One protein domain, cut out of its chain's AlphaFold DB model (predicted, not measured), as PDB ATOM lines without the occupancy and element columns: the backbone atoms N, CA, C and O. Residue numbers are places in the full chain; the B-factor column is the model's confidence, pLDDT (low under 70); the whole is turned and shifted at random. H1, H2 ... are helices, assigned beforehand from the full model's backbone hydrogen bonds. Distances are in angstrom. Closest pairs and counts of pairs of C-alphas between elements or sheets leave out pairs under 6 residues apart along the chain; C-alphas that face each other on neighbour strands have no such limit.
ATOM      1  N   ASP A  34      34.250 174.366 -14.555       67.50
ATOM      2  CA  ASP A  34      34.888 174.224 -13.249       67.50
ATOM      3  C   ASP A  34      33.830 173.779 -12.214       67.50
ATOM      4  O   ASP A  34      32.623 173.918 -12.449       67.50
ATOM      5  N   HIS A  35      34.256 173.195 -11.086       67.19
ATOM      6  CA  HIS A  35      33.346 172.627 -10.074       67.19
ATOM      7  C   HIS A  35      32.313 173.654  -9.578       67.19
ATOM      8  O   HIS A  35      31.125 173.345  -9.486       67.19
ATOM      9  N   GLU A  36      32.747 174.898  -9.377       72.50
ATOM     10  CA  GLU A  36      31.894 176.026  -8.993       72.50
ATOM     11  C   GLU A  36      30.866 176.376 -10.076       72.50
ATOM     12  O   GLU A  36      29.686 176.560  -9.788       72.50
ATOM     13  N   THR A  37      31.276 176.420 -11.348       77.88
ATOM     14  CA  THR A  37      30.372 176.742 -12.463       77.88
ATOM     15  C   THR A  37      29.270 175.693 -12.604       77.88
ATOM     16  O   THR A  37      28.121 176.035 -12.891       77.88
ATOM     17  N   GLY A  38      29.601 174.421 -12.358       75.62
ATOM     18  CA  GLY A  38      28.625 173.335 -12.314       75.62
ATOM     19  C   GLY A  38      27.615 173.482 -11.168       75.62
ATOM     20  O   GLY A  38      26.422 173.271 -11.391       75.62
ATOM     21  N   LEU A  39      28.062 173.900  -9.977       79.62
ATOM     22  CA  LEU A  39      27.194 174.162  -8.823       79.62
ATOM     23  C   LEU A  39      26.282 175.377  -9.045       79.62
ATOM     24  O   LEU A  39      25.084 175.295  -8.789       79.62
ATOM     25  N   PHE A  40      26.807 176.485  -9.573       81.31
ATOM     26  CA  PHE A  40      26.001 177.673  -9.876       81.31
ATOM     27  C   PHE A  40      24.937 177.394 -10.934       81.31
ATOM     28  O   PHE A  40      23.789 177.813 -10.789       81.31
ATOM     29  N   LEU A  41      25.286 176.635 -11.975       81.69
ATOM     30  CA  LEU A  41      24.324 176.234 -12.994       81.69
ATOM     31  C   LEU A  41      23.214 175.354 -12.396       81.69
ATOM     32  O   LEU A  41      22.036 175.542 -12.701       81.69
ATOM     33  N   LEU A  42      23.580 174.437 -11.500       81.69
ATOM     34  CA  LEU A  42      22.627 173.618 -10.763       81.69
ATOM     35  C   LEU A  42      21.710 174.465  -9.866       81.69
ATOM     36  O   LEU A  42      20.503 174.240  -9.862       81.69
ATOM     37  N   LEU A  43      22.246 175.470  -9.167       81.62
ATOM     38  CA  LEU A  43      21.469 176.420  -8.362       81.62
ATOM     39  C   LEU A  43      20.472 177.219  -9.216       81.62
ATOM     40  O   LEU A  43      19.332 177.436  -8.802       81.62
ATOM     41  N   CYS A  44      20.852 177.610 -10.436       81.19
ATOM     42  CA  CYS A  44      19.923 178.245 -11.371       81.19
ATOM     43  C   CYS A  44      18.767 177.304 -11.749       81.19
ATOM     44  O   CYS A  44      17.607 177.717 -11.715       81.19
ATOM     45  N   TYR A  45      19.052 176.037 -12.070       81.56
ATOM     46  CA  TYR A  45      18.007 175.049 -12.375       81.56
ATOM     47  C   TYR A  45      17.145 174.697 -11.160       81.56
ATOM     48  O   TYR A  45      15.935 174.515 -11.298       81.56
ATOM     49  N   TYR A  46      17.735 174.705  -9.966       80.19
ATOM     50  CA  TYR A  46      17.035 174.565  -8.695       80.19
ATOM     51  C   TYR A  46      16.026 175.696  -8.469       80.19
ATOM     52  O   TYR A  46      14.856 175.435  -8.177       80.19
ATOM     53  N   ALA A  47      16.434 176.949  -8.693       80.81
ATOM     54  CA  ALA A  47      15.542 178.106  -8.609       80.81
ATOM     55  C   ALA A  47      14.394 178.033  -9.634       80.81
ATOM     56  O   ALA A  47      13.266 178.434  -9.339       80.81
ATOM     57  N   MET A  48      14.657 177.468 -10.818       78.69
ATOM     58  CA  MET A  48      13.654 177.242 -11.865       78.69
ATOM     59  C   MET A  48      12.781 175.993 -11.638       78.69
ATOM     60  O   MET A  48      11.777 175.831 -12.332       78.69
ATOM     61  N   ARG A  49      13.115 175.142 -10.654       76.50
ATOM     62  CA  ARG A  49      12.475 173.842 -10.366       76.50
ATOM     63  C   ARG A  49      12.427 172.885 -11.564       76.50
ATOM     64  O   ARG A  49      11.475 172.117 -11.703       76.50
ATOM     65  N   ASP A  50      13.445 172.920 -12.420       80.44
ATOM     66  CA  ASP A  50      13.544 172.021 -13.574       80.44
ATOM     67  C   ASP A  50      14.261 170.716 -13.192       80.44
ATOM     68  O   ASP A  50      15.488 170.650 -13.118       80.44
ATOM     69  N   GLU A  51      13.488 169.668 -12.897       77.81
ATOM     70  CA  GLU A  51      14.028 168.391 -12.417       77.81
ATOM     71  C   GLU A  51      14.867 167.626 -13.445       77.81
ATOM     72  O   GLU A  51      15.769 166.882 -13.051       77.81
ATOM     73  N   GLU A  52      14.585 167.758 -14.743       77.44
ATOM     74  CA  GLU A  52      15.334 167.027 -15.770       77.44
ATOM     75  C   GLU A  52      16.712 167.655 -15.968       77.44
ATOM     76  O   GLU A  52      17.719 166.940 -15.951       77.44
ATOM     77  N   GLU A  53      16.769 168.986 -16.047       80.25
ATOM     78  CA  GLU A  53      18.032 169.709 -16.185       80.25
ATOM     79  C   GLU A  53      18.883 169.661 -14.906       80.25
ATOM     80  O   GLU A  53      20.110 169.574 -14.978       80.25
ATOM     81  N   MET A  54      18.271 169.581 -13.716       79.88
ATOM     82  CA  MET A  54      19.012 169.293 -12.477       79.88
ATOM     83  C   MET A  54      19.708 167.920 -12.524       79.88
ATOM     84  O   MET A  54      20.866 167.783 -12.126       79.88
ATOM     85  N   ARG A  55      19.050 166.883 -13.063       81.69
ATOM     86  CA  ARG A  55      19.649 165.537 -13.173       81.69
ATOM     87  C   ARG A  55      20.780 165.485 -14.196       81.69
ATOM     88  O   ARG A  55      21.769 164.780 -13.978       81.69
ATOM     89  N   THR A  56      20.627 166.164 -15.333       82.44
ATOM     90  CA  THR A  56      21.652 166.196 -16.390       82.44
ATOM     91  C   THR A  56      22.879 166.973 -15.927       82.44
ATOM     92  O   THR A  56      23.999 166.491 -16.109       82.44
ATOM     93  N   THR A  57      22.688 168.122 -15.278       83.06
ATOM     94  CA  THR A  57      23.780 168.938 -14.733       83.06
ATOM     95  C   THR A  57      24.523 168.241 -13.604       83.06
ATOM     96  O   THR A  57      25.750 168.206 -13.649       83.06
ATOM     97  N   PHE A  58      23.829 167.578 -12.674       84.25
ATOM     98  CA  PHE A  58      24.484 166.793 -11.622       84.25
ATOM     99  C   PHE A  58      25.334 165.646 -12.191       84.25
ATOM    100  O   PHE A  58      26.490 165.468 -11.815       84.25
ATOM    101  N   LYS A  59      24.825 164.910 -13.190       83.38
ATOM    102  CA  LYS A  59      25.626 163.888 -13.892       83.38
ATOM    103  C   LYS A  59      26.852 164.478 -14.587       83.38
ATOM    104  O   LYS A  59      27.894 163.833 -14.623       83.38
ATOM    105  N   ARG A  60      26.743 165.686 -15.152       80.25
ATOM    106  CA  ARG A  60      27.881 166.388 -15.765       80.25
ATOM    107  C   ARG A  60      28.902 166.828 -14.717       80.25
ATOM    108  O   ARG A  60      30.091 166.653 -14.960       80.25
ATOM    109  N   LEU A  61      28.456 167.309 -13.556       81.12
ATOM    110  CA  LEU A  61      29.322 167.666 -12.427       81.12
ATOM    111  C   LEU A  61      30.195 166.474 -11.994       81.12
ATOM    112  O   LEU A  61      31.404 166.625 -11.842       81.12
ATOM    113  N   LEU A  62      29.609 165.273 -11.917       79.12
ATOM    114  CA  LEU A  62      30.328 164.031 -11.593       79.12
ATOM    115  C   LEU A  62      31.277 163.534 -12.701       79.12
ATOM    116  O   LEU A  62      32.147 162.705 -12.443       79.12
ATOM    117  N   LEU A  63      31.108 163.989 -13.947       74.31
ATOM    118  CA  LEU A  63      31.989 163.632 -15.067       74.31
ATOM    119  C   LEU A  63      33.184 164.583 -15.188       74.31
ATOM    120  O   LEU A  63      34.286 164.137 -15.509       74.31
ATOM    121  N   VAL A  64      32.977 165.874 -14.913       67.00
ATOM    122  CA  VAL A  64      34.026 166.910 -14.904       67.00
ATOM    123  C   VAL A  64      35.160 166.540 -13.948       67.00
ATOM    124  O   VAL A  64      36.333 166.700 -14.277       67.00
ATOM    125  N   THR A  65      34.819 165.966 -12.800       56.22
ATOM    126  CA  THR A  65      35.761 165.532 -11.762       56.22
ATOM    127  C   THR A  65      36.667 164.377 -12.200       56.22
ATOM    128  O   THR A  65      37.810 164.316 -11.771       56.22
ATOM    129  N   ARG A  66      36.252 163.526 -13.151       56.81
ATOM    130  CA  ARG A  66      37.123 162.491 -13.756       56.81
ATOM    131  C   ARG A  66      38.019 163.009 -14.890       56.81
ATOM    132  O   ARG A  66      38.942 162.312 -15.308       56.81
ATOM    133  N   GLY A  67      37.742 164.196 -15.432       45.56
ATOM    134  CA  GLY A  67      38.275 164.678 -16.713       45.56
ATOM    135  C   GLY A  67      39.731 165.159 -16.730       45.56
ATOM    136  O   GLY A  67      40.238 165.470 -17.807       45.56
ATOM    137  N   ARG A 136      34.762 167.513  -3.216       81.81
ATOM    138  CA  ARG A 136      33.894 166.714  -2.340       81.81
ATOM    139  C   ARG A 136      32.765 167.568  -1.765       81.81
ATOM    140  O   ARG A 136      31.603 167.192  -1.900       81.81
ATOM    141  N   ASN A 137      33.088 168.728  -1.197       81.25
ATOM    142  CA  ASN A 137      32.116 169.643  -0.601       81.25
ATOM    143  C   ASN A 137      31.104 170.141  -1.640       81.25
ATOM    144  O   ASN A 137      29.902 170.164  -1.377       81.25
ATOM    145  N   ILE A 138      31.555 170.468  -2.852       82.75
ATOM    146  CA  ILE A 138      30.676 170.884  -3.953       82.75
ATOM    147  C   ILE A 138      29.739 169.746  -4.391       82.75
ATOM    148  O   ILE A 138      28.551 169.971  -4.622       82.75
ATOM    149  N   ILE A 139      30.238 168.511  -4.495       83.62
ATOM    150  CA  ILE A 139      29.404 167.357  -4.861       83.62
ATOM    151  C   ILE A 139      28.382 167.062  -3.759       83.62
ATOM    152  O   ILE A 139      27.216 166.817  -4.072       83.62
ATOM    153  N   LEU A 140      28.796 167.100  -2.491       84.00
ATOM    154  CA  LEU A 140      27.928 166.831  -1.347       84.00
ATOM    155  C   LEU A 140      26.838 167.902  -1.203       84.00
ATOM    156  O   LEU A 140      25.664 167.568  -1.062       84.00
ATOM    157  N   THR A 141      27.194 169.184  -1.317       84.50
ATOM    158  CA  THR A 141      26.225 170.297  -1.298       84.50
ATOM    159  C   THR A 141      25.234 170.199  -2.457       84.50
ATOM    160  O   THR A 141      24.026 170.299  -2.241       84.50
ATOM    161  N   ALA A 142      25.710 169.907  -3.671       84.06
ATOM    162  CA  ALA A 142      24.848 169.643  -4.820       84.06
ATOM    163  C   ALA A 142      23.907 168.449  -4.576       84.06
ATOM    164  O   ALA A 142      22.713 168.528  -4.867       84.06
ATOM    165  N   ALA A 143      24.420 167.349  -4.023       84.50
ATOM    166  CA  ALA A 143      23.643 166.150  -3.727       84.50
ATOM    167  C   ALA A 143      22.546 166.420  -2.680       84.50
ATOM    168  O   ALA A 143      21.389 166.059  -2.907       84.50
ATOM    169  N   ASN A 144      22.881 167.113  -1.589       83.31
ATOM    170  CA  ASN A 144      21.948 167.499  -0.525       83.31
ATOM    171  C   ASN A 144      20.869 168.473  -1.005       83.31
ATOM    172  O   ASN A 144      19.715 168.360  -0.601       83.31
ATOM    173  N   LEU A 145      21.216 169.398  -1.902       82.56
ATOM    174  CA  LEU A 145      20.264 170.343  -2.481       82.56
ATOM    175  C   LEU A 145      19.220 169.630  -3.353       82.56
ATOM    176  O   LEU A 145      18.024 169.919  -3.304       82.56
ATOM    177  N   ILE A 146      19.681 168.689  -4.174       82.44
ATOM    178  CA  ILE A 146      18.859 168.022  -5.181       82.44
ATOM    179  C   ILE A 146      17.990 166.909  -4.569       82.44
ATOM    180  O   ILE A 146      16.826 166.750  -4.956       82.44
ATOM    181  N   ALA A 147      18.546 166.107  -3.653       80.06
ATOM    182  CA  ALA A 147      17.933 164.864  -3.178       80.06
ATOM    183  C   ALA A 147      16.507 165.017  -2.595       80.06
ATOM    184  O   ALA A 147      15.659 164.184  -2.926       80.06
ATOM    185  N   PRO A 148      16.178 166.065  -1.807       77.69
ATOM    186  CA  PRO A 148      14.825 166.271  -1.280       77.69
ATOM    187  C   PRO A 148      13.788 166.669  -2.339       77.69
ATOM    188  O   PRO A 148      12.587 166.543  -2.098       77.69
ATOM    189  N   ILE A 149      14.233 167.210  -3.478       73.94
ATOM    190  CA  ILE A 149      13.364 167.846  -4.480       73.94
ATOM    191  C   ILE A 149      13.139 166.969  -5.703       73.94
ATOM    192  O   ILE A 149      12.068 167.053  -6.301       73.94
ATOM    193  N   ILE A 150      14.084 166.094  -6.048       72.06
ATOM    194  CA  ILE A 150      13.872 165.116  -7.114       72.06
ATOM    195  C   ILE A 150      12.758 164.149  -6.709       72.06
ATOM    196  O   ILE A 150      12.955 163.216  -5.929       72.06
ATOM    197  N   PRO A 172      11.628 159.326  -0.486       58.38
ATOM    198  CA  PRO A 172      12.951 158.711  -0.298       58.38
ATOM    199  C   PRO A 172      13.588 158.257  -1.632       58.38
ATOM    200  O   PRO A 172      14.804 158.170  -1.751       58.38
ATOM    201  N   ASN A 173      12.758 158.095  -2.666       68.19
ATOM    202  CA  ASN A 173      13.108 157.898  -4.066       68.19
ATOM    203  C   ASN A 173      14.121 158.921  -4.637       68.19
ATOM    204  O   ASN A 173      14.920 158.557  -5.495       68.19
ATOM    205  N   GLY A 174      14.104 160.189  -4.202       75.38
ATOM    206  CA  GLY A 174      15.066 161.199  -4.670       75.38
ATOM    207  C   GLY A 174      16.485 160.925  -4.167       75.38
ATOM    208  O   GLY A 174      17.432 160.903  -4.956       75.38
ATOM    209  N   TYR A 175      16.605 160.603  -2.876       82.06
ATOM    210  CA  TYR A 175      17.853 160.154  -2.257       82.06
ATOM    211  C   TYR A 175      18.378 158.880  -2.926       82.06
ATOM    212  O   TYR A 175      19.542 158.846  -3.311       82.06
ATOM    213  N   ASP A 176      17.520 157.882  -3.159       84.69
ATOM    214  CA  ASP A 176      17.913 156.621  -3.811       84.69
ATOM    215  C   ASP A 176      18.531 156.838  -5.201       84.69
ATOM    216  O   ASP A 176      19.515 156.191  -5.560       84.69
ATOM    217  N   TRP A 177      17.988 157.779  -5.981       85.25
ATOM    218  CA  TRP A 177      18.540 158.119  -7.293       85.25
ATOM    219  C   TRP A 177      19.912 158.795  -7.197       85.25
ATOM    220  O   TRP A 177      20.810 158.468  -7.982       85.25
ATOM    221  N   VAL A 178      20.079 159.738  -6.263       84.75
ATOM    222  CA  VAL A 178      21.358 160.435  -6.052       84.75
ATOM    223  C   VAL A 178      22.423 159.442  -5.588       84.75
ATOM    224  O   VAL A 178      23.505 159.413  -6.167       84.75
ATOM    225  N   ILE A 179      22.088 158.571  -4.634       84.44
ATOM    226  CA  ILE A 179      22.965 157.520  -4.103       84.44
ATOM    227  C   ILE A 179      23.412 156.559  -5.217       84.44
ATOM    228  O   ILE A 179      24.609 156.365  -5.423       84.44
ATOM    229  N   ASP A 180      22.482 156.020  -6.017       84.88
ATOM    230  CA  ASP A 180      22.810 155.148  -7.161       84.88
ATOM    231  C   ASP A 180      23.682 155.870  -8.209       84.88
ATOM    232  O   ASP A 180      24.606 155.291  -8.788       84.88
ATOM    233  N   THR A 181      23.431 157.161  -8.435       85.19
ATOM    234  CA  THR A 181      24.234 157.980  -9.354       85.19
ATOM    235  C   THR A 181      25.648 158.225  -8.814       85.19
ATOM    236  O   THR A 181      26.596 158.184  -9.596       85.19
ATOM    237  N   LEU A 182      25.816 158.414  -7.503       84.62
ATOM    238  CA  LEU A 182      27.118 158.571  -6.844       84.62
ATOM    239  C   LEU A 182      27.924 157.266  -6.843       84.62
ATOM    240  O   LEU A 182      29.099 157.288  -7.216       84.62
ATOM    241  N   TYR A 183      27.293 156.121  -6.555       83.81
ATOM    242  CA  TYR A 183      27.942 154.809  -6.675       83.81
ATOM    243  C   TYR A 183      28.422 154.544  -8.109       83.81
ATOM    244  O   TYR A 183      29.558 154.120  -8.317       83.81
ATOM    245  N   LYS A 184      27.604 154.862  -9.123       82.50
ATOM    246  CA  LYS A 184      28.005 154.779 -10.544       82.50
ATOM    247  C   LYS A 184      29.082 155.795 -10.921       82.50
ATOM    248  O   LYS A 184      29.878 155.534 -11.825       82.50
ATOM    249  N   GLY A 185      29.085 156.947 -10.256       75.44
ATOM    250  CA  GLY A 185      30.084 158.001 -10.400       75.44
ATOM    251  C   GLY A 185      31.449 157.637  -9.815       75.44
ATOM    252  O   GLY A 185      32.441 158.222 -10.240       75.44
ATOM    253  N   GLY A 186      31.505 156.637  -8.927       77.25
ATOM    254  CA  GLY A 186      32.724 156.200  -8.248       77.25
ATOM    255  C   GLY A 186      32.995 156.915  -6.922       77.25
ATOM    256  O   GLY A 186      34.144 156.934  -6.511       77.25
ATOM    257  N   TYR A 187      31.967 157.476  -6.271       79.75
ATOM    258  CA  TYR A 187      32.076 158.195  -4.991       79.75
ATOM    259  C   TYR A 187      31.346 157.449  -3.856       79.75
ATOM    260  O   TYR A 187      30.275 157.890  -3.423       79.75
ATOM    261  N   PRO A 188      31.852 156.292  -3.383       78.31
ATOM    262  CA  PRO A 188      31.187 155.491  -2.353       78.31
ATOM    263  C   PRO A 188      31.150 156.182  -0.980       78.31
ATOM    264  O   PRO A 188      30.164 156.031  -0.265       78.31
ATOM    265  N   SER A 189      32.172 156.976  -0.628       78.25
ATOM    266  CA  SER A 189      32.223 157.709   0.651       78.25
ATOM    267  C   SER A 189      31.113 158.768   0.735       78.25
ATOM    268  O   SER A 189      30.380 158.839   1.722       78.25
ATOM    269  N   ILE A 190      30.906 159.523  -0.351       81.81
ATOM    270  CA  ILE A 190      29.822 160.516  -0.463       81.81
ATOM    271  C   ILE A 190      28.453 159.820  -0.530       81.81
ATOM    272  O   ILE A 190      27.484 160.300   0.053       81.81
ATOM    273  N   ALA A 191      28.348 158.675  -1.212       82.62
ATOM    274  CA  ALA A 191      27.104 157.907  -1.265       82.62
ATOM    275  C   ALA A 191      26.661 157.421   0.129       82.62
ATOM    276  O   ALA A 191      25.488 157.556   0.470       82.62
ATOM    277  N   ALA A 192      27.596 156.938   0.952       81.81
ATOM    278  CA  ALA A 192      27.312 156.526   2.326       81.81
ATOM    279  C   ALA A 192      26.883 157.711   3.217       81.81
ATOM    280  O   ALA A 192      25.960 157.588   4.019       81.81
ATOM    281  N   GLU A 193      27.482 158.890   3.025       82.56
ATOM    282  CA  GLU A 193      27.058 160.128   3.694       82.56
ATOM    283  C   GLU A 193      25.630 160.543   3.289       82.56
ATOM    284  O   GLU A 193      24.809 160.889   4.140       82.56
ATOM    285  N   MET A 194      25.274 160.394   2.010       83.56
ATOM    286  CA  MET A 194      23.905 160.629   1.531       83.56
ATOM    287  C   MET A 194      22.886 159.625   2.090       83.56
ATOM    288  O   MET A 194      21.722 159.981   2.286       83.56
ATOM    289  N   GLU A 195      23.290 158.382   2.359       83.81
ATOM    290  CA  GLU A 195      22.440 157.386   3.026       83.81
ATOM    291  C   GLU A 195      22.162 157.752   4.497       83.81
ATOM    292  O   GLU A 195      21.041 157.555   4.974       83.81
ATOM    293  N   ILE A 196      23.120 158.374   5.196       83.94
ATOM    294  CA  ILE A 196      22.894 158.950   6.533       83.94
ATOM    295  C   ILE A 196      21.932 160.145   6.451       83.94
ATOM    296  O   ILE A 196      20.958 160.196   7.205       83.94
ATOM    297  N   ASN A 197      22.114 161.049   5.483       84.25
ATOM    298  CA  ASN A 197      21.213 162.196   5.292       84.25
ATOM    299  C   ASN A 197      19.782 161.749   4.943       84.25
ATOM    300  O   ASN A 197      18.798 162.356   5.373       84.25
ATOM    301  N   LYS A 198      19.640 160.629   4.223       84.88
ATOM    302  CA  LYS A 198      18.346 159.972   4.000       84.88
ATOM    303  C   LYS A 198      17.710 159.518   5.322       84.88
ATOM    304  O   LYS A 198      16.503 159.685   5.502       84.88
ATOM    305  N   ALA A 199      18.493 158.991   6.265       85.00
ATOM    306  CA  ALA A 199      18.000 158.667   7.603       85.00
ATOM    307  C   ALA A 199      17.558 159.924   8.377       85.00
ATOM    308  O   ALA A 199      16.486 159.914   8.984       85.00
ATOM    309  N   HIS A 200      18.298 161.036   8.294       83.38
ATOM    310  CA  HIS A 200      17.871 162.319   8.875       83.38
ATOM    311  C   HIS A 200      16.575 162.846   8.253       83.38
ATOM    312  O   HIS A 200      15.699 163.337   8.970       83.38
ATOM    313  N   TYR A 201      16.392 162.679   6.942       83.00
ATOM    314  CA  TYR A 201      15.129 162.996   6.274       83.00
ATOM    315  C   TYR A 201      13.964 162.190   6.866       83.00
ATOM    316  O   TYR A 201      12.924 162.760   7.210       83.00
ATOM    317  N   TYR A 202      14.140 160.879   7.056       83.31
ATOM    318  CA  TYR A 202      13.135 160.049   7.720       83.31
ATOM    319  C   TYR A 202      12.838 160.524   9.147       83.31
ATOM    320  O   TYR A 202      11.669 160.577   9.537       83.31
ATOM    321  N   LEU A 203      13.854 160.953   9.901       80.56
ATOM    322  CA  LEU A 203      13.668 161.501  11.246       80.56
ATOM    323  C   LEU A 203      12.875 162.799  11.265       80.56
ATOM    324  O   LEU A 203      11.935 162.924  12.053       80.56
ATOM    325  N   LYS A 204      13.162 163.721  10.345       79.00
ATOM    326  CA  LYS A 204      12.393 164.963  10.181       79.00
ATOM    327  C   LYS A 204      10.911 164.686   9.910       79.00
ATOM    328  O   LYS A 204      10.040 165.437  10.349       79.00
ATOM    329  N   HIS A 205      10.613 163.574   9.239       81.00
ATOM    330  CA  HIS A 205       9.255 163.114   8.952       81.00
ATOM    331  C   HIS A 205       8.673 162.132   9.986       81.00
ATOM    332  O   HIS A 205       7.552 161.659   9.795       81.00
ATOM    333  N   LYS A 206       9.375 161.872  11.102       80.88
ATOM    334  CA  LYS A 206       8.981 160.934  12.175       80.88
ATOM    335  C   LYS A 206       8.797 159.482  11.705       80.88
ATOM    336  O   LYS A 206       8.033 158.720  12.296       80.88
ATOM    337  N   LEU A 207       9.495 159.092  10.641       83.69
ATOM    338  CA  LEU A 207       9.527 157.733  10.094       83.69
ATOM    339  C   LEU A 207      10.677 156.941  10.738       83.69
ATOM    340  O   LEU A 207      11.650 156.568  10.086       83.69
ATOM    341  N   PHE A 208      10.573 156.703  12.046       83.06
ATOM    342  CA  PHE A 208      11.663 156.134  12.849       83.06
ATOM    343  C   PHE A 208      12.083 154.725  12.407       83.06
ATOM    344  O   PHE A 208      13.272 154.450  12.273       83.06
ATOM    345  N   HIS A 209      11.122 153.852  12.086       86.50
ATOM    346  CA  HIS A 209      11.420 152.484  11.654       86.50
ATOM    347  C   HIS A 209      12.281 152.443  10.379       86.50
ATOM    348  O   HIS A 209      13.227 151.663  10.296       86.50
ATOM    349  N   GLU A 210      11.967 153.279   9.385       84.69
ATOM    350  CA  GLU A 210      12.722 153.342   8.126       84.69
ATOM    351  C   GLU A 210      14.141 153.873   8.374       84.69
ATOM    352  O   GLU A 210      15.105 153.243   7.934       84.69
ATOM    353  N   ALA A 211      14.280 154.934   9.180       84.38
ATOM    354  CA  ALA A 211      15.573 155.494   9.581       84.38
ATOM    355  C   ALA A 211      16.470 154.469  10.301       84.38
ATOM    356  O   ALA A 211      17.661 154.355  10.004       84.38
ATOM    357  N   ILE A 212      15.899 153.681  11.217       87.38
ATOM    358  CA  ILE A 212      16.632 152.630  11.932       87.38
ATOM    359  C   ILE A 212      17.107 151.559  10.953       87.38
ATOM    360  O   ILE A 212      18.262 151.148  11.015       87.38
ATOM    361  N   THR A 213      16.250 151.106  10.030       87.81
ATOM    362  CA  THR A 213      16.649 150.075   9.060       87.81
ATOM    363  C   THR A 213      17.781 150.533   8.148       87.81
ATOM    364  O   THR A 213      18.688 149.744   7.892       87.81
ATOM    365  N   THR A 214      17.767 151.797   7.711       85.50
ATOM    366  CA  THR A 214      18.842 152.359   6.884       85.50
ATOM    367  C   THR A 214      20.138 152.541   7.654       85.50
ATOM    368  O   THR A 214      21.197 152.319   7.094       85.50
ATOM    369  N   LEU A 215      20.095 152.917   8.934       85.62
ATOM    370  CA  LEU A 215      21.323 153.096   9.716       85.62
ATOM    371  C   LEU A 215      21.917 151.761  10.179       85.62
ATOM    372  O   LEU A 215      23.133 151.632  10.271       85.62
ATOM    373  N   LYS A 216      21.083 150.740  10.404       86.19
ATOM    374  CA  LYS A 216      21.549 149.398  10.778       86.19
ATOM    375  C   LYS A 216      22.361 148.704   9.692       86.19
ATOM    376  O   LYS A 216      23.240 147.918  10.020       86.19
ATOM    377  N   SER A 217      22.130 149.000   8.410       83.44
ATOM    378  CA  SER A 217      22.979 148.454   7.341       83.44
ATOM    379  C   SER A 217      24.420 148.971   7.380       83.44
ATOM    380  O   SER A 217      25.288 148.368   6.753       83.44
ATOM    381  N   PHE A 218      24.692 150.041   8.133       80.25
ATOM    382  CA  PHE A 218      26.029 150.606   8.325       80.25
ATOM    383  C   PHE A 218      26.750 150.095   9.572       80.25
ATOM    384  O   PHE A 218      27.895 150.481   9.800       80.25
TER     385      PHE A 218
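What this domain is: This is residues 34 to 67, 136 to 150 and 172 to 218 of the 585 residues of an uncharacterized protein of Perkinsus olseni (UniProt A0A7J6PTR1). H5, the longest helix, stands with H1, H2, H3 and H4 in an up-and-down bundle, each helix running against the one before it; H3 and H4 are in the middle, and H1 and H2 make one end. H6 folds back on H5 at the other end. The printed part has 96 residues with six named helices, H1 to H6 in chain order, and no named strand; the class is all helix. It is compact, with a radius of gyration of the C-alphas of 13.5 A and spans of 39 by 28 by 19 A.

Where its parts are: H5 holds residues 188 to 204, 24.5 A long. H4 is residues 172 to 185, 19.9 A, and H6 residues 208 to 216, ending at C-alpha 216 (21.549, 149.398, 10.778). H3 is residues 136 to 146, H2 residues 51 to 64, 20.2 A, and H1 residues 35 to 48, 20.3 A, beginning at C-alpha 35 (33.346, 172.627, -10.074).

How they stand to each other: H5 and H4 form a hairpin and touch at Ala 191 and Ile 179, their closest C-alphas, 5.0 A apart. H5 and H6 form another, closest at the C-alphas of Ala 199 and Ala 211, 4.5 A. With residues 190 to 197 alone H5 touches H3, at a steep tilt of 38 degrees, only just past shallow; the closest C-alphas, Ile 190 and Leu 140, are 6.7 A apart. H1 and H2 form a hairpin at 3 degrees, closest at the C-alphas of Gly 38 and Leu 61, 5.7 A. H1 and H6 are apart. In each helix every O i to N i+4 pair is within hydrogen-bond range.

The domain as a whole: The farthest C-alphas, Gly 67 and Lys 206, are 41.3 A apart. Residues 68 to 135 and 151 to 171 are not printed; the gaps are 15.2 A and 9.4 A. No link printed whole is long. pLDDT is under 70 at residues 34 to 35, 64 to 67 and 172 to 173.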